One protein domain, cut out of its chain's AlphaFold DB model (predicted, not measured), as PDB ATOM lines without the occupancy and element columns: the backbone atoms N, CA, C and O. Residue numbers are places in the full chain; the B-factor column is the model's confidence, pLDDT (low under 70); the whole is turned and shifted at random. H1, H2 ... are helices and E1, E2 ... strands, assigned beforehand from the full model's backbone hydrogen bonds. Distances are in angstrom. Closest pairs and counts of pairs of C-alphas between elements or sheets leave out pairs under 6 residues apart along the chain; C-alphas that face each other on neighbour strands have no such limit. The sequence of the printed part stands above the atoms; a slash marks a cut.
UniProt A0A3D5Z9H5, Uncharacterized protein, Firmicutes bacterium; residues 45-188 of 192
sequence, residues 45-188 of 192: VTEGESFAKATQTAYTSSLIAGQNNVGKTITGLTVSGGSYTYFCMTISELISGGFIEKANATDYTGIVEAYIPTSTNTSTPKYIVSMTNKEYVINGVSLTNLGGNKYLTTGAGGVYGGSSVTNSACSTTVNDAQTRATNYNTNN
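Overview. This is residues 45 to 188 of the 192 residues of an uncharacterized protein of Firmicutes bacterium (UniProt A0A3D5Z9H5). A twisted sheet of six antiparallel strands makes the middle layer, with the long helix H1 slanting over one face and H4 on the other face, where the sheet curls round it. Two short helices, H2 and H3, are on H1's face, and each packs on a different part of H1. The printed part has 144 residues, with four named helices and six named strands in the order H1 E1 E2 H2 E3 E4 E5 H3 E6 H4 along the chain. The sheet runs E1 E2 E3 E4 E5 E6, and the class is mixed, helices and strands. The whole is compact, with a radius of gyration of the C-alphas of 14.4 A and a rounded outline of 39 by 33 by 25 A.

Arrangement. Begin in the sheet with E3, residues 109 to 117, E4, residues 126 to 132, and E5, residues 136 to 142, which form a meander, each strand the antiparallel neighbour of the one before. Look for N 113 and O 128 at 2.8 A between E3 and E4, a hairpin, and for N 131 and O 138 at 2.9 A between E4 and E5, also a hairpin. E2, residues 82 to 90, is the antiparallel neighbour of E3, with N 87 and O 114 at 2.8 A. It forms a hairpin with the edge strand E1, residues 72 to 79, where you will find N 74 and O 86 at 2.9 A; E1 bends by 78 degrees at residue 76. The other edge strand, E6, residues 159 to 161, is the antiparallel neighbour of E5, with N 137 and O 160 at 2.9 A. From edge to edge the strands' lines turn by 59 degrees. Helices on both faces make three layers: H1, residues 45 to 65, and H2, residues 91 to 96, on one face, and H4, residues 174 to 186, on the other. H1 runs slantwise to the strands, at 56 degrees to E3 on the local plane, with a height over the sheet of 9.0 A; its closest C-alpha to E3 is that of Ala 52, 6.2 A from that of Val 112. H2 stands up from the sheet, its line rising 45 degrees out of the local plane. Residues 51 to 58 alone of H1 touch H2, at a steep tilt of 58 degrees, the same way; the closest C-alphas are those of Ala 54 and Leu 94, 6.9 A apart. H3, residues 143 to 147, is on the same face as H1, over none of the strands, and touches residues 45 to 52 alone of H1, the closest C-alphas being those of Glu 49 and Leu 143, 6.3 A apart. H4 touches no helix; its closest C-alphas to E1 are those of Val 174 and Leu 77, 6.0 A apart, and to E5 those of Tyr 184 and Gly 140, 6.4 A apart. In H1, H2, H3 and H4 every O i to N i+4 pair is within hydrogen-bond range.

Along the chain. Find C-alpha 45 at (0.421, -6.585, 15.374); from there H1 runs 30.2 A to C-alpha 65. E1 spans 18.1 A, E2 24.9 A, and H2 8.6 A. E3 begins at C-alpha 109, at (-5.797, -10.297, 27.326), and spans 26.5 A. E4 spans 20.0 A, E5 16.6 A, H3 6.3 A and E6 7.0 A. H4 runs 18.8 A and ends at C-alpha 186, at (-4.558, -26.035, 9.138).

Size, cuts and confidence. The two C-alphas farthest apart are those of Gly 66 and Thr 154, at 42.8 A. The printed part has no cut. The links H2 to E3, H3 to E6 and E6 to H4 are long. Mean pLDDT of the printed part is 85.0; look for values under 70 at residues 67 to 69, 120 to 122, 147 to 158 and 186 to 188.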
ATOM      1  N   VAL A  45      -0.359  -5.460  15.844       89.25
ATOM      2  CA  VAL A  45       0.421  -6.585  15.374       89.25
ATOM      3  C   VAL A  45       1.831  -6.570  15.968       89.25
ATOM      4  O   VAL A  45       2.246  -7.571  16.554       89.25
ATOM      5  N   THR A  46       2.554  -5.451  15.843       91.44
ATOM      6  CA  THR A  46       3.893  -5.270  16.423       91.44
ATOM      7  C   THR A  46       3.908  -5.571  17.923       91.44
ATOM      8  O   THR A  46       4.836  -6.201  18.429       91.44
ATOM      9  N   GLU A  47       2.858  -5.179  18.642       93.19
ATOM     10  CA  GLU A  47       2.680  -5.541  20.050       93.19
ATOM     11  C   GLU A  47       2.620  -7.065  20.252       93.19
ATOM     12  O   GLU A  47       3.256  -7.590  21.166       93.19
ATOM     13  N   GLY A  48       1.933  -7.794  19.370       92.88
ATOM     14  CA  GLY A  48       1.890  -9.260  19.368       92.88
ATOM     15  C   GLY A  48       3.262  -9.894  19.189       92.88
ATOM     16  O   GLY A  48       3.599 -10.853  19.885       92.88
ATOM     17  N   GLU A  49       4.086  -9.330  18.309       92.69
ATOM     18  CA  GLU A  49       5.475  -9.764  18.142       92.69
ATOM     19  C   GLU A  49       6.296  -9.524  19.411       92.69
ATOM     20  O   GLU A  49       7.026 -10.414  19.861       92.69
ATOM     21  N   SER A  50       6.150  -8.345  20.025       95.50
ATOM     22  CA  SER A  50       6.771  -8.033  21.311       95.50
ATOM     23  C   SER A  50       6.347  -9.015  22.411       95.50
ATOM     24  O   SER A  50       7.212  -9.455  23.170       95.50
ATOM     25  N   PHE A  51       5.076  -9.430  22.472       96.12
ATOM     26  CA  PHE A  51       4.618 -10.454  23.428       96.12
ATOM     27  C   PHE A  51       5.213 -11.843  23.145       96.12
ATOM     28  O   PHE A  51       5.581 -12.562  24.080       96.12
ATOM     29  N   ALA A  52       5.377 -12.215  21.873       95.00
ATOM     30  CA  ALA A  52       6.078 -13.442  21.492       95.00
ATOM     31  C   ALA A  52       7.548 -13.424  21.931       95.00
ATOM     32  O   ALA A  52       8.015 -14.364  22.576       95.00
ATOM     33  N   LYS A  53       8.260 -12.327  21.665       95.31
ATOM     34  CA  LYS A  53       9.638 -12.133  22.128       95.31
ATOM     35  C   LYS A  53       9.756 -12.141  23.656       95.31
ATOM     36  O   LYS A  53      10.637 -12.807  24.190       95.31
ATOM     37  N   ALA A  54       8.852 -11.468  24.365       96.38
ATOM     38  CA  ALA A  54       8.785 -11.537  25.823       96.38
ATOM     39  C   ALA A  54       8.587 -12.975  26.328       96.38
ATOM     40  O   ALA A  54       9.233 -13.374  27.294       96.38
ATOM     41  N   THR A  55       7.774 -13.783  25.640       96.56
ATOM     42  CA  THR A  55       7.585 -15.202  25.988       96.56
ATOM     43  C   THR A  55       8.853 -16.014  25.750       96.56
ATOM     44  O   THR A  55       9.196 -16.870  26.560       96.56
ATOM     45  N   GLN A  56       9.592 -15.724  24.676       94.31
ATOM     46  CA  GLN A  56      10.906 -16.322  24.439       94.31
ATOM     47  C   GLN A  56      11.863 -16.018  25.598       94.31
ATOM     48  O   GLN A  56      12.487 -16.939  26.125       94.31
ATOM     49  N   THR A  57      11.963 -14.751  26.006       94.69
ATOM     50  CA  THR A  57      12.773 -14.333  27.159       94.69
ATOM     51  C   THR A  57      12.311 -14.980  28.465       94.69
ATOM     52  O   THR A  57      13.146 -15.389  29.267       94.69
ATOM     53  N   ALA A  58      11.003 -15.117  28.670       94.50
ATOM     54  CA  ALA A  58      10.454 -15.779  29.850       94.50
ATOM     55  C   ALA A  58      10.774 -17.279  29.890       94.50
ATOM     56  O   ALA A  58      11.031 -17.842  30.955       94.50
ATOM     57  N   TYR A  59      10.800 -17.928  28.727       92.94
ATOM     58  CA  TYR A  59      11.166 -19.335  28.635       92.94
ATOM     59  C   TYR A  59      12.666 -19.525  28.880       92.94
ATOM     60  O   TYR A  59      13.086 -20.371  29.664       92.94
ATOM     61  N   THR A  60      13.516 -18.707  28.260       91.25
ATOM     62  CA  THR A  60      14.964 -18.774  28.498       91.25
ATOM     63  C   THR A  60      15.304 -18.480  29.964       91.25
ATOM     64  O   THR A  60      16.086 -19.218  30.567       91.25
ATOM     65  N   SER A  61      14.687 -17.461  30.575       90.25
ATOM     66  CA  SER A  61      14.850 -17.171  32.003       90.25
ATOM     67  C   SER A  61      14.408 -18.335  32.894       90.25
ATOM     68  O   SER A  61      15.086 -18.613  33.886       90.25
ATOM     69  N   SER A  62      13.329 -19.051  32.543       89.06
ATOM     70  CA  SER A  62      12.867 -20.206  33.324       89.06
ATOM     71  C   SER A  62      13.879 -21.353  33.309       89.06
ATOM     72  O   SER A  62      14.058 -22.021  34.328       89.06
ATOM     73  N   LEU A  63      14.584 -21.548  32.188       87.75
ATOM     74  CA  LEU A  63      15.634 -22.562  32.070       87.75
ATOM     75  C   LEU A  63      16.868 -22.209  32.906       87.75
ATOM     76  O   LEU A  63      17.446 -23.088  33.540       87.75
ATOM     77  N   ILE A  64      17.262 -20.931  32.931       87.00
ATOM     78  CA  ILE A  64      18.437 -20.474  33.690       87.00
ATOM     79  C   ILE A  64      18.169 -20.539  35.193       87.00
ATOM     80  O   ILE A  64      18.997 -21.041  35.949       87.00
ATOM     81  N   ALA A  65      17.017 -20.037  35.637       83.19
ATOM     82  CA  ALA A  65      16.694 -19.974  37.057       83.19
ATOM     83  C   ALA A  65      16.298 -21.337  37.666       83.19
ATOM     84  O   ALA A  65      16.092 -21.415  38.874       83.19
ATOM     85  N   GLY A  66      16.154 -22.399  36.860       71.44
ATOM     86  CA  GLY A  66      15.597 -23.683  37.310       71.44
ATOM     87  C   GLY A  66      14.172 -23.571  37.877       71.44
ATOM     88  O   GLY A  66      13.746 -24.425  38.655       71.44
ATOM     89  N   GLN A  67      13.438 -22.507  37.528       63.75
ATOM     90  CA  GLN A  67      12.136 -22.195  38.119       63.75
ATOM     91  C   GLN A  67      11.019 -22.819  37.277       63.75
ATOM     92  O   GLN A  67      10.848 -22.476  36.111       63.75
ATOM     93  N   ASN A  68      10.186 -23.658  37.903       57.75
ATOM     94  CA  ASN A  68       9.002 -24.269  37.276       57.75
ATOM     95  C   ASN A  68       7.748 -23.369  37.295       57.75
ATOM     96  O   ASN A  68       6.671 -23.834  36.942       57.75
ATOM     97  N   ASN A  69       7.861 -22.109  37.744       64.12
ATOM     98  CA  ASN A  69       6.701 -21.236  37.986       64.12
ATOM     99  C   ASN A  69       6.546 -20.092  36.973       64.12
ATOM    100  O   ASN A  69       5.694 -19.228  37.160       64.12
ATOM    101  N   VAL A  70       7.382 -20.031  35.937       79.69
ATOM    102  CA  VAL A  70       7.253 -19.002  34.901       79.69
ATOM    103  C   VAL A  70       6.476 -19.642  33.769       79.69
ATOM    104  O   VAL A  70       7.066 -20.322  32.947       79.69
ATOM    105  N   GLY A  71       5.153 -19.506  33.778       88.19
ATOM    106  CA  GLY A  71       4.297 -20.075  32.740       88.19
ATOM    107  C   GLY A  71       4.018 -21.571  32.880       88.19
ATOM    108  O   GLY A  71       4.521 -22.273  33.760       88.19
ATOM    109  N   LYS A  72       3.156 -22.065  31.993       93.62
ATOM    110  CA  LYS A  72       2.792 -23.477  31.905       93.62
ATOM    111  C   LYS A  72       3.721 -24.214  30.942       93.62
ATOM    112  O   LYS A  72       3.769 -23.882  29.763       93.62
ATOM    113  N   THR A  73       4.350 -25.287  31.423       94.06
ATOM    114  CA  THR A  73       5.199 -26.177  30.613       94.06
ATOM    115  C   THR A  73       4.595 -27.575  30.525       94.06
ATOM    116  O   THR A  73       4.162 -28.133  31.535       94.06
ATOM    117  N   ILE A  74       4.566 -28.149  29.322       93.88
ATOM    118  CA  ILE A  74       4.153 -29.534  29.060       93.88
ATOM    119  C   ILE A  74       5.185 -30.179  28.127       93.88
ATOM    120  O   ILE A  74       5.483 -29.651  27.058       93.88
ATOM    121  N   THR A  75       5.719 -31.334  28.515       93.12
ATOM    122  CA  THR A  75       6.654 -32.129  27.705       93.12
ATOM    123  C   THR A  75       5.943 -33.296  27.012       93.12
ATOM    124  O   THR A  75       4.826 -33.662  27.379       93.12
ATOM    125  N   GLY A  76       6.591 -33.903  26.013       91.19
ATOM    126  CA  GLY A  76       6.070 -35.106  25.350       91.19
ATOM    127  C   GLY A  76       5.045 -34.832  24.247       91.19
ATOM    128  O   GLY A  76       4.225 -35.699  23.961       91.19
ATOM    129  N   LEU A  77       5.059 -33.640  23.643       92.31
ATOM    130  CA  LEU A  77       4.145 -33.297  22.556       92.31
ATOM    131  C   LEU A  77       4.674 -33.852  21.233       92.31
ATOM    132  O   LEU A  77       5.857 -33.682  20.935       92.31
ATOM    133  N   THR A  78       3.804 -34.431  20.404       90.38
ATOM    134  CA  THR A  78       4.159 -34.864  19.043       90.38
ATOM    135  C   THR A  78       3.268 -34.171  18.017       90.38
ATOM    136  O   THR A  78       2.088 -34.472  17.904       90.38
ATOM    137  N   VAL A  79       3.812 -33.267  17.207       86.06
ATOM    138  CA  VAL A  79       3.035 -32.519  16.205       86.06
ATOM    139  C   VAL A  79       3.620 -32.788  14.827       86.06
ATOM    140  O   VAL A  79       4.791 -32.508  14.588       86.06
ATOM    141  N   SER A  80       2.812 -33.335  13.912       83.75
ATOM    142  CA  SER A  80       3.224 -33.633  12.529       83.75
ATOM    143  C   SER A  80       4.540 -34.434  12.432       83.75
ATOM    144  O   SER A  80       5.388 -34.161  11.588       83.75
ATOM    145  N   GLY A  81       4.741 -35.398  13.338       82.75
ATOM    146  CA  GLY A  81       5.950 -36.230  13.407       82.75
ATOM    147  C   GLY A  81       7.133 -35.644  14.193       82.75
ATOM    148  O   GLY A  81       8.054 -36.389  14.517       82.75
ATOM    149  N   GLY A  82       7.131 -34.350  14.540       85.56
ATOM    150  CA  GLY A  82       8.159 -33.744  15.396       85.56
ATOM    151  C   GLY A  82       7.809 -33.784  16.885       85.56
ATOM    152  O   GLY A  82       6.637 -33.732  17.252       85.56
ATOM    153  N   SER A  83       8.833 -33.853  17.738       90.81
ATOM    154  CA  SER A  83       8.701 -33.808  19.202       90.81
ATOM    155  C   SER A  83       8.930 -32.390  19.724       90.81
ATOM    156  O   SER A  83       9.876 -31.727  19.293       90.81
ATOM    157  N   TYR A  84       8.084 -31.937  20.653       91.81
ATOM    158  CA  TYR A  84       8.083 -30.571  21.169       91.81
ATOM    159  C   TYR A  84       7.811 -30.526  22.681       91.81
ATOM    160  O   TYR A  84       7.030 -31.313  23.219       91.81
ATOM    161  N   THR A  85       8.413 -29.548  23.353       93.31
ATOM    162  CA  THR A  85       7.967 -29.010  24.640       93.31
ATOM    163  C   THR A  85       7.055 -27.818  24.378       93.31
ATOM    164  O   THR A  85       7.437 -26.870  23.694       93.31
ATOM    165  N   TYR A  86       5.847 -27.864  24.920       94.62
ATOM    166  CA  TYR A  86       4.946 -26.722  24.982       94.62
ATOM    167  C   TYR A  86       5.284 -25.825  26.172       94.62
ATOM    168  O   TYR A  86       5.491 -26.308  27.287       94.62
ATOM    169  N   PHE A  87       5.288 -24.524  25.923       95.19
ATOM    170  CA  PHE A  87       5.423 -23.471  26.914       95.19
ATOM    171  C   PHE A  87       4.379 -22.400  26.632       95.19
ATOM    172  O   PHE A  87       4.152 -22.048  25.478       95.19
ATOM    173  N   CYS A  88       3.733 -21.869  27.657       96.12
ATOM    174  CA  CYS A  88       2.697 -20.867  27.475       96.12
ATOM    175  C   CYS A  88       2.641 -19.906  28.645       96.12
ATOM    176  O   CYS A  88       2.773 -20.311  29.803       96.12
ATOM    177  N   MET A  89       2.382 -18.647  28.318       95.56
ATOM    178  CA  MET A  89       2.067 -17.607  29.284       95.56
ATOM    179  C   MET A  89       0.866 -16.810  28.804       95.56
ATOM    180  O   MET A  89       0.672 -16.583  27.609       95.56
ATOM    181  N   THR A  90       0.061 -16.357  29.752       95.81
ATOM    182  CA  THR A  90      -0.958 -15.343  29.507       95.81
ATOM    183  C   THR A  90      -0.278 -13.983  29.334       95.81
ATOM    184  O   THR A  90       0.784 -13.723  29.908       95.81
ATOM    185  N   ILE A  91      -0.898 -13.071  28.584       95.38
ATOM    186  CA  ILE A  91      -0.402 -11.690  28.469       95.38
ATOM    187  C   ILE A  91      -0.294 -11.035  29.851       95.38
ATOM    188  O   ILE A  91       0.710 -10.386  30.149       95.38
ATOM    189  N   SER A  92      -1.282 -11.256  30.721       93.81
ATOM    190  CA  SER A  92      -1.229 -10.745  32.088       93.81
ATOM    191  C   SER A  92       0.003 -11.241  32.849       93.81
ATOM    192  O   SER A  92       0.640 -10.416  33.498       93.81
ATOM    193  N   GLU A  93       0.377 -12.521  32.735       94.50
ATOM    194  CA  GLU A  93       1.579 -13.056  33.392       94.50
ATOM    195  C   GLU A  93       2.871 -12.471  32.805       94.50
ATOM    196  O   GLU A  93       3.823 -12.240  33.550       94.50
ATOM    197  N   LEU A  94       2.926 -12.207  31.492       95.06
ATOM    198  CA  LEU A  94       4.107 -11.586  30.872       95.06
ATOM    199  C   LEU A  94       4.333 -10.173  31.410       95.06
ATOM    200  O   LEU A  94       5.466  -9.806  31.729       95.06
ATOM    201  N   ILE A  95       3.252  -9.402  31.537       95.00
ATOM    202  CA  ILE A  95       3.299  -8.035  32.059       95.00
ATOM    203  C   ILE A  95       3.628  -8.043  33.554       95.00
ATOM    204  O   ILE A  95       4.575  -7.384  33.978       95.00
ATOM    205  N   SER A  96       2.890  -8.809  34.364       93.38
ATOM    206  CA  SER A  96       3.103  -8.828  35.818       93.38
ATOM    207  C   SER A  96       4.438  -9.458  36.212       93.38
ATOM    208  O   SER A  96       4.976  -9.132  37.267       93.38
ATOM    209  N   GLY A  97       4.976 -10.350  35.375       91.31
ATOM    210  CA  GLY A  97       6.286 -10.971  35.555       91.31
ATOM    211  C   GLY A  97       7.463 -10.098  35.107       91.31
ATOM    212  O   GLY A  97       8.606 -10.513  35.274       91.31
ATOM    213  N   GLY A  98       7.214  -8.904  34.554       93.06
ATOM    214  CA  GLY A  98       8.260  -7.945  34.185       93.06
ATOM    215  C   GLY A  98       8.959  -8.240  32.854       93.06
ATOM    216  O   GLY A  98       9.986  -7.636  32.556       93.06
ATOM    217  N   PHE A  99       8.442  -9.172  32.051       93.88
ATOM    218  CA  PHE A  99       9.026  -9.525  30.750       93.88
ATOM    219  C   PHE A  99       8.726  -8.490  29.664       93.88
ATOM    220  O   PHE A  99       9.405  -8.454  28.637       93.88
ATOM    221  N   ILE A 100       7.704  -7.663  29.881       95.56
ATOM    222  CA  ILE A 100       7.301  -6.596  28.974       95.56
ATOM    223  C   ILE A 100       6.505  -5.533  29.722       95.56
ATOM    224  O   ILE A 100       5.637  -5.840  30.538       95.56
ATOM    225  N   GLU A 101       6.772  -4.271  29.407       94.56
ATOM    226  CA  GLU A 101       5.993  -3.148  29.914       94.56
ATOM    227  C   GLU A 101       4.970  -2.711  28.873       94.56
ATOM    228  O   GLU A 101       5.268  -2.613  27.679       94.56
ATOM    229  N   LYS A 102       3.748  -2.430  29.326       92.94
ATOM    230  CA  LYS A 102       2.675  -2.008  28.433       92.94
ATOM    231  C   LYS A 102       1.745  -1.002  29.093       92.94
ATOM    232  O   LYS A 102       1.195  -1.252  30.163       92.94
ATOM    233  N   ALA A 103       1.531   0.125  28.416       91.06
ATOM    234  CA  ALA A 103       0.474   1.063  28.778       91.06
ATOM    235  C   ALA A 103      -0.901   0.411  28.593       91.06
ATOM    236  O   ALA A 103      -1.117  -0.302  27.613       91.06
ATOM    237  N   ASN A 104      -1.827   0.710  29.508       90.81
ATOM    238  CA  ASN A 104      -3.175   0.139  29.525       90.81
ATOM    239  C   ASN A 104      -3.149  -1.398  29.573       90.81
ATOM    240  O   ASN A 104      -3.867  -2.067  28.842       90.81
ATOM    241  N   ALA A 105      -2.313  -1.965  30.450       89.81
ATOM    242  CA  ALA A 105      -2.061  -3.408  30.530       89.81
ATOM    243  C   ALA A 105      -3.350  -4.240  30.639       89.81
ATOM    244  O   ALA A 105      -3.463  -5.289  30.018       89.81
ATOM    245  N   THR A 106      -4.333  -3.737  31.390       91.12
ATOM    246  CA  THR A 106      -5.652  -4.368  31.575       91.12
ATOM    247  C   THR A 106      -6.498  -4.494  30.306       91.12
ATOM    248  O   THR A 106      -7.433  -5.293  30.283       91.12
ATOM    249  N   ASP A 107      -6.194  -3.725  29.262       92.75
ATOM    250  CA  ASP A 107      -6.861  -3.866  27.969       92.75
ATOM    251  C   ASP A 107      -6.345  -5.077  27.193       92.75
ATOM    252  O   ASP A 107      -7.068  -5.597  26.346       92.75
ATOM    253  N   TYR A 108      -5.137  -5.555  27.513       93.31
ATOM    254  CA  TYR A 108      -4.547  -6.722  26.876       93.31
ATOM    255  C   TYR A 108      -4.919  -8.013  27.597       93.31
ATOM    256  O   TYR A 108      -4.635  -8.210  28.779       93.31
ATOM    257  N   THR A 109      -5.497  -8.945  26.850       94.06
ATOM    258  CA  THR A 109      -5.797 -10.297  27.326       94.06
ATOM    259  C   THR A 109      -5.462 -11.304  26.240       94.06
ATOM    260  O   THR A 109      -5.404 -10.968  25.057       94.06
ATOM    261  N   GLY A 110      -5.240 -12.553  26.640       94.88
ATOM    262  CA  GLY A 110      -4.831 -13.611  25.725       94.88
ATOM    263  C   GLY A 110      -3.615 -14.365  26.222       94.88
ATOM    264  O   GLY A 110      -3.199 -14.210  27.372       94.88
ATOM    265  N   ILE A 111      -3.068 -15.197  25.348       95.75
ATOM    266  CA  ILE A 111      -1.951 -16.091  25.615       95.75
ATOM    267  C   ILE A 111      -0.962 -16.067  24.457       95.75
ATOM    268  O   ILE A 111      -1.312 -15.821  23.298       95.75
ATOM    269  N   VAL A 112       0.276 -16.399  24.777       95.69
ATOM    270  CA  VAL A 112       1.298 -16.736  23.797       95.69
ATOM    271  C   VAL A 112       1.734 -18.169  24.058       95.69
ATOM    272  O   VAL A 112       2.036 -18.548  25.188       95.69
ATOM    273  N   GLU A 113       1.765 -18.965  22.998       94.88
ATOM    274  CA  GLU A 113       2.102 -20.380  23.033       94.88
ATOM    275  C   GLU A 113       3.393 -20.603  22.252       94.88
ATOM    276  O   GLU A 113       3.458 -20.343  21.051       94.88
ATOM    277  N   ALA A 114       4.423 -21.096  22.930       94.44
ATOM    278  CA  ALA A 114       5.658 -21.570  22.339       94.44
ATOM    279  C   ALA A 114       5.667 -23.099  22.230       94.44
ATOM    280  O   ALA A 114       5.327 -23.829  23.160       94.44
ATOM    281  N   TYR A 115       6.133 -23.582  21.089       92.94
ATOM    282  CA  TYR A 115       6.370 -24.988  20.818       92.94
ATOM    283  C   TYR A 115       7.836 -25.141  20.461       92.94
ATOM    284  O   TYR A 115       8.301 -24.687  19.411       92.94
ATOM    285  N   ILE A 116       8.576 -25.750  21.373       92.00
ATOM    286  CA  ILE A 116      10.030 -25.792  21.341       92.00
ATOM    287  C   ILE A 116      10.437 -27.209  20.963       92.00
ATOM    288  O   ILE A 116      10.118 -28.140  21.699       92.00
ATOM    289  N   PRO A 117      11.124 -27.403  19.836       91.19
ATOM    290  CA  PRO A 117      11.526 -28.725  19.387       91.19
ATOM    291  C   PRO A 117      12.477 -29.376  20.391       91.19
ATOM    292  O   PRO A 117      13.375 -28.727  20.927       91.19
ATOM    293  N   THR A 118      12.288 -30.671  20.629       87.62
ATOM    294  CA  THR A 118      13.154 -31.485  21.503       87.62
ATOM    295  C   THR A 118      14.031 -32.449  20.712       87.62
ATOM    296  O   THR A 118      14.898 -33.102  21.289       87.62
ATOM    297  N   SER A 119      13.812 -32.574  19.400       72.31
ATOM    298  CA  SER A 119      14.637 -33.392  18.516       72.31
ATOM    299  C   SER A 119      15.660 -32.528  17.775       72.31
ATOM    300  O   SER A 119      15.399 -31.385  17.410       72.31
ATOM    301  N   THR A 120      16.839 -33.096  17.524       62.00
ATOM    302  CA  THR A 120      17.974 -32.477  16.811       62.00
ATOM    303  C   THR A 120      17.701 -32.115  15.343       62.00
ATOM    304  O   THR A 120      18.543 -31.484  14.706       62.00
ATOM    305  N   ASN A 121      16.540 -32.475  14.783       54.78
ATOM    306  CA  ASN A 121      16.130 -32.008  13.460       54.78
ATOM    307  C   ASN A 121      15.708 -30.532  13.539       54.78
ATOM    308  O   ASN A 121      14.532 -30.284  13.774       54.78
ATOM    309  N   THR A 122      16.671 -29.606  13.404       56.12
ATOM    310  CA  THR A 122      16.634 -28.245  12.786       56.12
ATOM    311  C   THR A 122      15.363 -27.382  12.838       56.12
ATOM    312  O   THR A 122      15.267 -26.377  12.138       56.12
ATOM    313  N   SER A 123      14.382 -27.709  13.662       70.44
ATOM    314  CA  SER A 123      13.157 -26.948  13.778       70.44
ATOM    315  C   SER A 123      13.451 -25.811  14.733       70.44
ATOM    316  O   SER A 123      14.080 -25.984  15.775       70.44
ATOM    317  N   THR A 124      13.067 -24.612  14.343       82.44
ATOM    318  CA  THR A 124      13.141 -23.438  15.204       82.44
ATOM    319  C   THR A 124      11.932 -23.447  16.148       82.44
ATOM    320  O   THR A 124      10.900 -24.041  15.815       82.44
ATOM    321  N   PRO A 125      12.035 -22.850  17.353       88.62
ATOM    322  CA  PRO A 125      10.872 -22.675  18.210       88.62
ATOM    323  C   PRO A 125       9.775 -21.911  17.469       88.62
ATOM    324  O   PRO A 125      10.048 -20.932  16.769       88.62
ATOM    325  N   LYS A 126       8.535 -22.343  17.660       89.75
ATOM    326  CA  LYS A 126       7.360 -21.748  17.025       89.75
ATOM    327  C   LYS A 126       6.553 -21.025  18.079       89.75
ATOM    328  O   LYS A 126       6.308 -21.591  19.136       89.75
ATOM    329  N   TYR A 127       6.135 -19.805  17.776       92.38
ATOM    330  CA  TYR A 127       5.353 -18.968  18.677       92.38
ATOM    331  C   TYR A 127       4.026 -18.672  18.020       92.38
ATOM    332  O   TYR A 127       4.006 -18.338  16.837       92.38
ATOM    333  N   ILE A 128       2.952 -18.788  18.785       91.44
ATOM    334  CA  ILE A 128       1.585 -18.542  18.356       91.44
ATOM    335  C   ILE A 128       0.984 -17.548  19.334       91.44
ATOM    336  O   ILE A 128       0.998 -17.773  20.542       91.44
ATOM    337  N   VAL A 129       0.472 -16.441  18.820       91.94
ATOM    338  CA  VAL A 129      -0.107 -15.379  19.639       91.94
ATOM    339  C   VAL A 129      -1.624 -15.456  19.499       91.94
ATOM    340  O   VAL A 129      -2.141 -15.448  18.379       91.94
ATOM    341  N   SER A 130      -2.357 -15.538  20.609       91.88
ATOM    342  CA  SER A 130      -3.783 -15.186  20.622       91.88
ATOM    343  C   SER A 130      -3.986 -14.059  21.617       91.88
ATOM    344  O   SER A 130      -3.772 -14.255  22.808       91.88
ATOM    345  N   MET A 131      -4.374 -12.878  21.148       92.88
ATOM    346  CA  MET A 131      -4.508 -11.688  21.991       92.88
ATOM    347  C   MET A 131      -5.576 -10.700  21.530       92.88
ATOM    348  O   MET A 131      -5.974 -10.710  20.373       92.88
ATOM    349  N   THR A 132      -5.986  -9.800  22.419       92.88
ATOM    350  CA  THR A 132      -6.867  -8.655  22.140       92.88
ATOM    351  C   THR A 132      -6.437  -7.450  22.959       92.88
ATOM    352  O   THR A 132      -5.920  -7.637  24.055       92.88
ATOM    353  N   ASN A 133      -6.647  -6.241  22.436       92.88
ATOM    354  CA  ASN A 133      -6.550  -4.976  23.173       92.88
ATOM    355  C   ASN A 133      -7.931  -4.297  23.339       92.88
ATOM    356  O   ASN A 133      -8.000  -3.070  23.370       92.88
ATOM    357  N   LYS A 134      -9.031  -5.075  23.369       90.81
ATOM    358  CA  LYS A 134     -10.447  -4.635  23.291       90.81
ATOM    359  C   LYS A 134     -10.908  -4.054  21.949       90.81
ATOM    360  O   LYS A 134     -12.108  -4.069  21.680       90.81
ATOM    361  N   GLU A 135     -10.006  -3.564  21.111       90.44
ATOM    362  CA  GLU A 135     -10.350  -3.012  19.793       90.44
ATOM    363  C   GLU A 135     -10.084  -4.037  18.686       90.44
ATOM    364  O   GLU A 135     -10.965  -4.338  17.876       90.44
ATOM    365  N   TYR A 136      -8.904  -4.647  18.723       90.38
ATOM    366  CA  TYR A 136      -8.461  -5.676  17.799       90.38
ATOM    367  C   TYR A 136      -8.262  -7.021  18.484       90.38
ATOM    368  O   TYR A 136      -8.014  -7.106  19.690       90.38
ATOM    369  N   VAL A 137      -8.334  -8.089  17.692       89.19
ATOM    370  CA  VAL A 137      -8.114  -9.459  18.147       89.19
ATOM    371  C   VAL A 137      -7.321 -10.268  17.133       89.19
ATOM    372  O   VAL A 137      -7.584 -10.219  15.932       89.19
ATOM    373  N   ILE A 138      -6.371 -11.047  17.640       87.50
ATOM    374  CA  ILE A 138      -5.660 -12.101  16.927       87.50
ATOM    375  C   ILE A 138      -5.999 -13.436  17.584       87.50
ATOM    376  O   ILE A 138      -5.848 -13.595  18.792       87.50
ATOM    377  N   ASN A 139      -6.444 -14.405  16.787       86.94
ATOM    378  CA  ASN A 139      -6.733 -15.754  17.261       86.94
ATOM    379  C   ASN A 139      -5.784 -16.751  16.608       86.94
ATOM    380  O   ASN A 139      -6.095 -17.246  15.526       86.94
ATOM    381  N   GLY A 140      -4.659 -17.065  17.253       84.62
ATOM    382  CA  GLY A 140      -3.900 -18.228  16.882       84.62
ATOM    383  C   GLY A 140      -2.950 -18.006  15.723       84.62
ATOM    384  O   GLY A 140      -2.867 -18.849  14.832       84.62
ATOM    385  N   VAL A 141      -2.186 -16.902  15.745       85.25
ATOM    386  CA  VAL A 141      -1.289 -16.573  14.618       85.25
ATOM    387  C   VAL A 141       0.174 -16.818  14.938       85.25
ATOM    388  O   VAL A 141       0.662 -16.378  15.975       85.25
ATOM    389  N   SER A 142       0.888 -17.497  14.035       86.44
ATOM    390  CA  SER A 142       2.326 -17.716  14.188       86.44
ATOM    391  C   SER A 142       3.138 -16.427  14.130       86.44
ATOM    392  O   SER A 142       2.772 -15.515  13.393       86.44
ATOM    393  N   LEU A 143       4.267 -16.351  14.833       85.31
ATOM    394  CA  LEU A 143       5.123 -15.155  14.823       85.31
ATOM    395  C   LEU A 143       5.633 -14.830  13.405       85.31
ATOM    396  O   LEU A 143       5.745 -13.663  13.037       85.31
ATOM    397  N   THR A 144       5.924 -15.839  12.587       80.50
ATOM    398  CA  THR A 144       6.367 -15.660  11.193       80.50
ATOM    399  C   THR A 144       5.291 -15.050  10.298       80.50
ATOM    400  O   THR A 144       5.585 -14.168   9.492       80.50
ATOM    401  N   ASN A 145       4.049 -15.532  10.416       78.81
ATOM    402  CA  ASN A 145       2.933 -14.952   9.661       78.81
ATOM    403  C   ASN A 145       2.520 -13.627  10.239       78.81
ATOM    404  O   ASN A 145       2.084 -12.758   9.476       78.81
ATOM    405  N   LEU A 146       2.739 -13.502  11.551       78.56
ATOM    406  CA  LEU A 146       2.966 -12.214  12.101       78.56
ATOM    407  C   LEU A 146       3.965 -11.375  11.174       78.56
ATOM    408  O   LEU A 146       3.567 -10.614  10.302       78.56
ATOM    409  N   GLY A 147       5.264 -11.532  11.219       68.62
ATOM    410  CA  GLY A 147       6.180 -10.481  10.712       68.62
ATOM    411  C   GLY A 147       6.115 -10.041   9.212       68.62
ATOM    412  O   GLY A 147       6.706  -9.033   8.831       68.62
ATOM    413  N   GLY A 148       5.366 -10.739   8.334       64.69
ATOM    414  CA  GLY A 148       5.250 -10.446   6.910       64.69
ATOM    415  C   GLY A 148       4.005  -9.668   6.448       64.69
ATOM    416  O   GLY A 148       3.631  -9.798   5.284       64.69
ATOM    417  N   ASN A 149       3.350  -8.858   7.296       61.22
ATOM    418  CA  ASN A 149       2.156  -8.064   6.924       61.22
ATOM    419  C   ASN A 149       0.982  -8.897   6.351       61.22
ATOM    420  O   ASN A 149       0.095  -8.358   5.683       61.22
ATOM    421  N   LYS A 150       0.930 -10.209   6.613       61.12
ATOM    422  CA  LYS A 150      -0.069 -11.124   6.030       61.12
ATOM    423  C   LYS A 150      -1.383 -11.166   6.830       61.12
ATOM    424  O   LYS A 150      -2.243 -11.987   6.544       61.12
ATOM    425  N   TYR A 151      -1.573 -10.252   7.784       60.62
ATOM    426  CA  TYR A 151      -2.730 -10.223   8.704       60.62
ATOM    427  C   TYR A 151      -3.979  -9.567   8.148       60.62
ATOM    428  O   TYR A 151      -5.029  -9.548   8.789       60.62
ATOM    429  N   LEU A 152      -3.819  -8.937   6.988       56.50
ATOM    430  CA  LEU A 152      -4.846  -8.134   6.340       56.50
ATOM    431  C   LEU A 152      -5.701  -8.979   5.390       56.50
ATOM    432  O   LEU A 152      -6.566  -8.439   4.702       56.50
ATOM    433  N   THR A 153      -5.453 -10.289   5.298       46.34
ATOM    434  CA  THR A 153      -6.218 -11.171   4.425       46.34
ATOM    435  C   THR A 153      -7.415 -11.719   5.200       46.34
ATOM    436  O   THR A 153      -7.288 -12.539   6.099       46.34
ATOM    437  N   THR A 154      -8.601 -11.203   4.880       43.59
ATOM    438  CA  THR A 154      -9.910 -11.852   5.086       43.59
ATOM    439  C   THR A 154      -9.837 -13.396   5.094       43.59
ATOM    440  O   THR A 154      -9.895 -14.060   4.064       43.59
ATOM    441  N   GLY A 155      -9.713 -13.993   6.277       52.25
ATOM    442  CA  GLY A 155      -9.775 -15.442   6.486       52.25
ATOM    443  C   GLY A 155      -9.153 -15.840   7.816       52.25
ATOM    444  O   GLY A 155      -8.559 -14.992   8.468       52.25
ATOM    445  N   ALA A 156      -9.352 -17.099   8.235       47.38
ATOM    446  CA  ALA A 156      -8.870 -17.683   9.490       47.38
ATOM    447  C   ALA A 156      -7.365 -17.406   9.684       47.38
ATOM    448  O   ALA A 156      -6.528 -18.098   9.141       47.38
ATOM    449  N   GLY A 157      -7.037 -16.289  10.329       54.53
ATOM    450  CA  GLY A 157      -5.748 -15.990  10.957       54.53
ATOM    451  C   GLY A 157      -5.385 -14.503  10.868       54.53
ATOM    452  O   GLY A 157      -4.213 -14.147  10.945       54.53
ATOM    453  N   GLY A 158      -6.376 -13.630  10.649       65.00
ATOM    454  CA  GLY A 158      -6.175 -12.185  10.550       65.00
ATOM    455  C   GLY A 158      -6.356 -11.434  11.870       65.00
ATOM    456  O   GLY A 158      -6.753 -12.001  12.890       65.00
ATOM    457  N   VAL A 159      -6.077 -10.129  11.825       73.50
ATOM    458  CA  VAL A 159      -6.514  -9.178  12.856       73.50
ATOM    459  C   VAL A 159      -7.959  -8.790  12.568       73.50
ATOM    460  O   VAL A 159      -8.260  -8.280  11.489       73.50
ATOM    461  N   TYR A 160      -8.849  -9.004  13.530       76.19
ATOM    462  CA  TYR A 160     -10.250  -8.603  13.409       76.19
ATOM    463  C   TYR A 160     -10.584  -7.493  14.398       76.19
ATOM    464  O   TYR A 160     -10.002  -7.428  15.477       76.19
ATOM    465  N   GLY A 161     -11.560  -6.656  14.048       79.50
ATOM    466  CA  GLY A 161     -12.276  -5.856  15.039       79.50
ATOM    467  C   GLY A 161     -12.964  -6.778  16.044       79.50
ATOM    468  O   GLY A 161     -13.803  -7.592  15.651       79.50
ATOM    469  N   GLY A 162     -12.613  -6.685  17.324       77.12
ATOM    470  CA  GLY A 162     -13.252  -7.485  18.364       77.12
ATOM    471  C   GLY A 162     -12.512  -7.498  19.699       77.12
ATOM    472  O   GLY A 162     -11.337  -7.168  19.795       77.12
ATOM    473  N   SER A 163     -13.246  -7.903  20.741       76.12
ATOM    474  CA  SER A 163     -12.803  -7.834  22.144       76.12
ATOM    475  C   SER A 163     -12.568  -9.204  22.796       76.12
ATOM    476  O   SER A 163     -12.219  -9.263  23.970       76.12
ATOM    477  N   SER A 164     -12.824 -10.310  22.085       79.81
ATOM    478  CA  SER A 164     -12.808 -11.659  22.674       79.81
ATOM    479  C   SER A 164     -11.824 -12.564  21.956       79.81
ATOM    480  O   SER A 164     -11.895 -12.708  20.738       79.81
ATOM    481  N   VAL A 165     -10.954 -13.216  22.727       84.75
ATOM    482  CA  VAL A 165      -9.959 -14.173  22.232       84.75
ATOM    483  C   VAL A 165     -10.479 -15.592  22.423       84.75
ATOM    484  O   VAL A 165     -10.990 -15.938  23.486       84.75
ATOM    485  N   THR A 166     -10.342 -16.428  21.399       76.81
ATOM    486  CA  THR A 166     -10.768 -17.840  21.447       76.81
ATOM    487  C   THR A 166     -10.014 -18.652  22.502       76.81
ATOM    488  O   THR A 166     -10.626 -19.438  23.219       76.81
ATOM    489  N   ASN A 167      -8.708 -18.416  22.646       78.38
ATOM    490  CA  ASN A 167      -7.868 -19.069  23.642       78.38
ATOM    491  C   ASN A 167      -7.343 -18.018  24.625       78.38
ATOM    492  O   ASN A 167      -6.498 -17.197  24.274       78.38
ATOM    493  N   SER A 168      -7.857 -18.035  25.855       82.62
ATOM    494  CA  SER A 168      -7.451 -17.112  26.931       82.62
ATOM    495  C   SER A 168      -6.670 -17.785  28.062       82.62
ATOM    496  O   SER A 168      -6.171 -17.094  28.947       82.62
ATOM    497  N   ALA A 169      -6.524 -19.113  28.024       91.81
ATOM    498  CA  ALA A 169      -5.782 -19.882  29.015       91.81
ATOM    499  C   ALA A 169      -4.824 -20.886  28.360       91.81
ATOM    500  O   ALA A 169      -5.087 -21.430  27.282       91.81
ATOM    501  N   CYS A 170      -3.714 -21.146  29.048       94.88
ATOM    502  CA  CYS A 170      -2.731 -22.136  28.632       94.88
ATOM    503  C   CYS A 170      -3.310 -23.552  28.692       94.88
ATOM    504  O   CYS A 170      -4.082 -23.880  29.593       94.88
ATOM    505  N   SER A 171      -2.919 -24.405  27.742       94.88
ATOM    506  CA  SER A 171      -3.294 -25.819  27.783       94.88
ATOM    507  C   SER A 171      -2.771 -26.480  29.058       94.88
ATOM    508  O   SER A 171      -1.636 -26.260  29.482       94.88
ATOM    509  N   THR A 172      -3.592 -27.337  29.661       93.94
ATOM    510  CA  THR A 172      -3.205 -28.117  30.844       93.94
ATOM    511  C   THR A 172      -2.852 -29.569  30.544       93.94
ATOM    512  O   THR A 172      -2.342 -30.251  31.430       93.94
ATOM    513  N   THR A 173      -3.104 -30.045  29.321       95.44
ATOM    514  CA  THR A 173      -2.883 -31.446  28.928       95.44
ATOM    515  C   THR A 173      -2.091 -31.547  27.627       95.44
ATOM    516  O   THR A 173      -2.194 -30.681  26.760       95.44
ATOM    517  N   VAL A 174      -1.351 -32.645  27.458       95.44
ATOM    518  CA  VAL A 174      -0.620 -32.944  26.212       95.44
ATOM    519  C   VAL A 174      -1.590 -32.982  25.023       95.44
ATOM    520  O   VAL A 174      -1.356 -32.307  24.025       95.44
ATOM    521  N   ASN A 175      -2.720 -33.691  25.148       95.25
ATOM    522  CA  ASN A 175      -3.687 -33.840  24.052       95.25
ATOM    523  C   ASN A 175      -4.251 -32.489  23.587       95.25
ATOM    524  O   ASN A 175      -4.287 -32.237  22.385       95.25
ATOM    525  N   ASP A 176      -4.621 -31.603  24.521       94.44
ATOM    526  CA  ASP A 176      -5.140 -30.272  24.173       94.44
ATOM    527  C   ASP A 176      -4.067 -29.421  23.476       94.44
ATOM    528  O   ASP A 176      -4.324 -28.868  22.408       94.44
ATOM    529  N   ALA A 177      -2.832 -29.390  23.994       93.81
ATOM    530  CA  ALA A 177      -1.757 -28.617  23.361       93.81
ATOM    531  C   ALA A 177      -1.412 -29.147  21.955       93.81
ATOM    532  O   ALA A 177      -1.156 -28.367  21.037       93.81
ATOM    533  N   GLN A 178      -1.462 -30.466  21.753       92.44
ATOM    534  CA  GLN A 178      -1.245 -31.080  20.445       92.44
ATOM    535  C   GLN A 178      -2.376 -30.752  19.464       92.44
ATOM    536  O   GLN A 178      -2.105 -30.388  18.320       92.44
ATOM    537  N   THR A 179      -3.637 -30.830  19.908       91.75
ATOM    538  CA  THR A 179      -4.798 -30.458  19.084       91.75
ATOM    539  C   THR A 179      -4.737 -28.989  18.667       91.75
ATOM    540  O   THR A 179      -4.991 -28.680  17.500       91.75
ATOM    541  N   ARG A 180      -4.329 -28.084  19.566       90.56
ATOM    542  CA  ARG A 180      -4.173 -26.659  19.232       90.56
ATOM    543  C   ARG A 180      -3.096 -26.441  18.168       90.56
ATOM    544  O   ARG A 180      -3.390 -25.837  17.139       90.56
ATOM    545  N   ALA A 181      -1.900 -27.009  18.339       88.69
ATOM    546  CA  ALA A 181      -0.834 -26.948  17.332       88.69
ATOM    547  C   ALA A 181      -1.251 -27.459  15.942       88.69
ATOM    548  O   ALA A 181      -0.956 -26.822  14.927       88.69
ATOM    549  N   THR A 182      -1.941 -28.602  15.867       87.25
ATOM    550  CA  THR A 182      -2.465 -29.121  14.591       87.25
ATOM    551  C   THR A 182      -3.496 -28.169  13.979       87.25
ATOM    552  O   THR A 182      -3.463 -27.932  12.772       87.25
ATOM    553  N   ASN A 183      -4.378 -27.572  14.782       84.94
ATOM    554  CA  ASN A 183      -5.339 -26.597  14.263       84.94
ATOM    555  C   ASN A 183      -4.648 -25.343  13.706       84.94
ATOM    556  O   ASN A 183      -5.078 -24.819  12.680       84.94
ATOM    557  N   TYR A 184      -3.546 -24.884  14.308       83.38
ATOM    558  CA  TYR A 184      -2.801 -23.739  13.770       83.38
ATOM    559  C   TYR A 184      -2.126 -24.043  12.430       83.38
ATOM    560  O   TYR A 184      -2.118 -23.190  11.542       83.38
ATOM    561  N   ASN A 185      -1.642 -25.273  12.235       71.44
ATOM    562  CA  ASN A 185      -1.150 -25.725  10.930       71.44
ATOM    563  C   ASN A 185      -2.218 -25.646   9.825       71.44
ATOM    564  O   ASN A 185      -1.880 -25.389   8.673       71.44
ATOM    565  N   THR A 186      -3.487 -25.916  10.145       64.19
ATOM    566  CA  THR A 186      -4.558 -26.035   9.138       64.19
ATOM    567  C   THR A 186      -5.325 -24.742   8.890       64.19
ATOM    568  O   THR A 186      -5.912 -24.583   7.821       64.19
ATOM    569  N   ASN A 187      -5.272 -23.787   9.820       59.84
ATOM    570  CA  ASN A 187      -6.048 -22.548   9.765       59.84
ATOM    571  C   ASN A 187      -5.167 -21.344   9.425       59.84
ATOM    572  O   ASN A 187      -5.322 -20.304  10.041       59.84
ATOM    573  N   ASN A 188      -4.205 -21.482   8.501       52.94
ATOM    574  CA  ASN A 188      -3.337 -20.391   8.018       52.94
ATOM    575  C   ASN A 188      -2.531 -19.627   9.097       52.94
ATOM    576  O   ASN A 188      -1.810 -18.685   8.773       52.94
TER     577      ASN A 188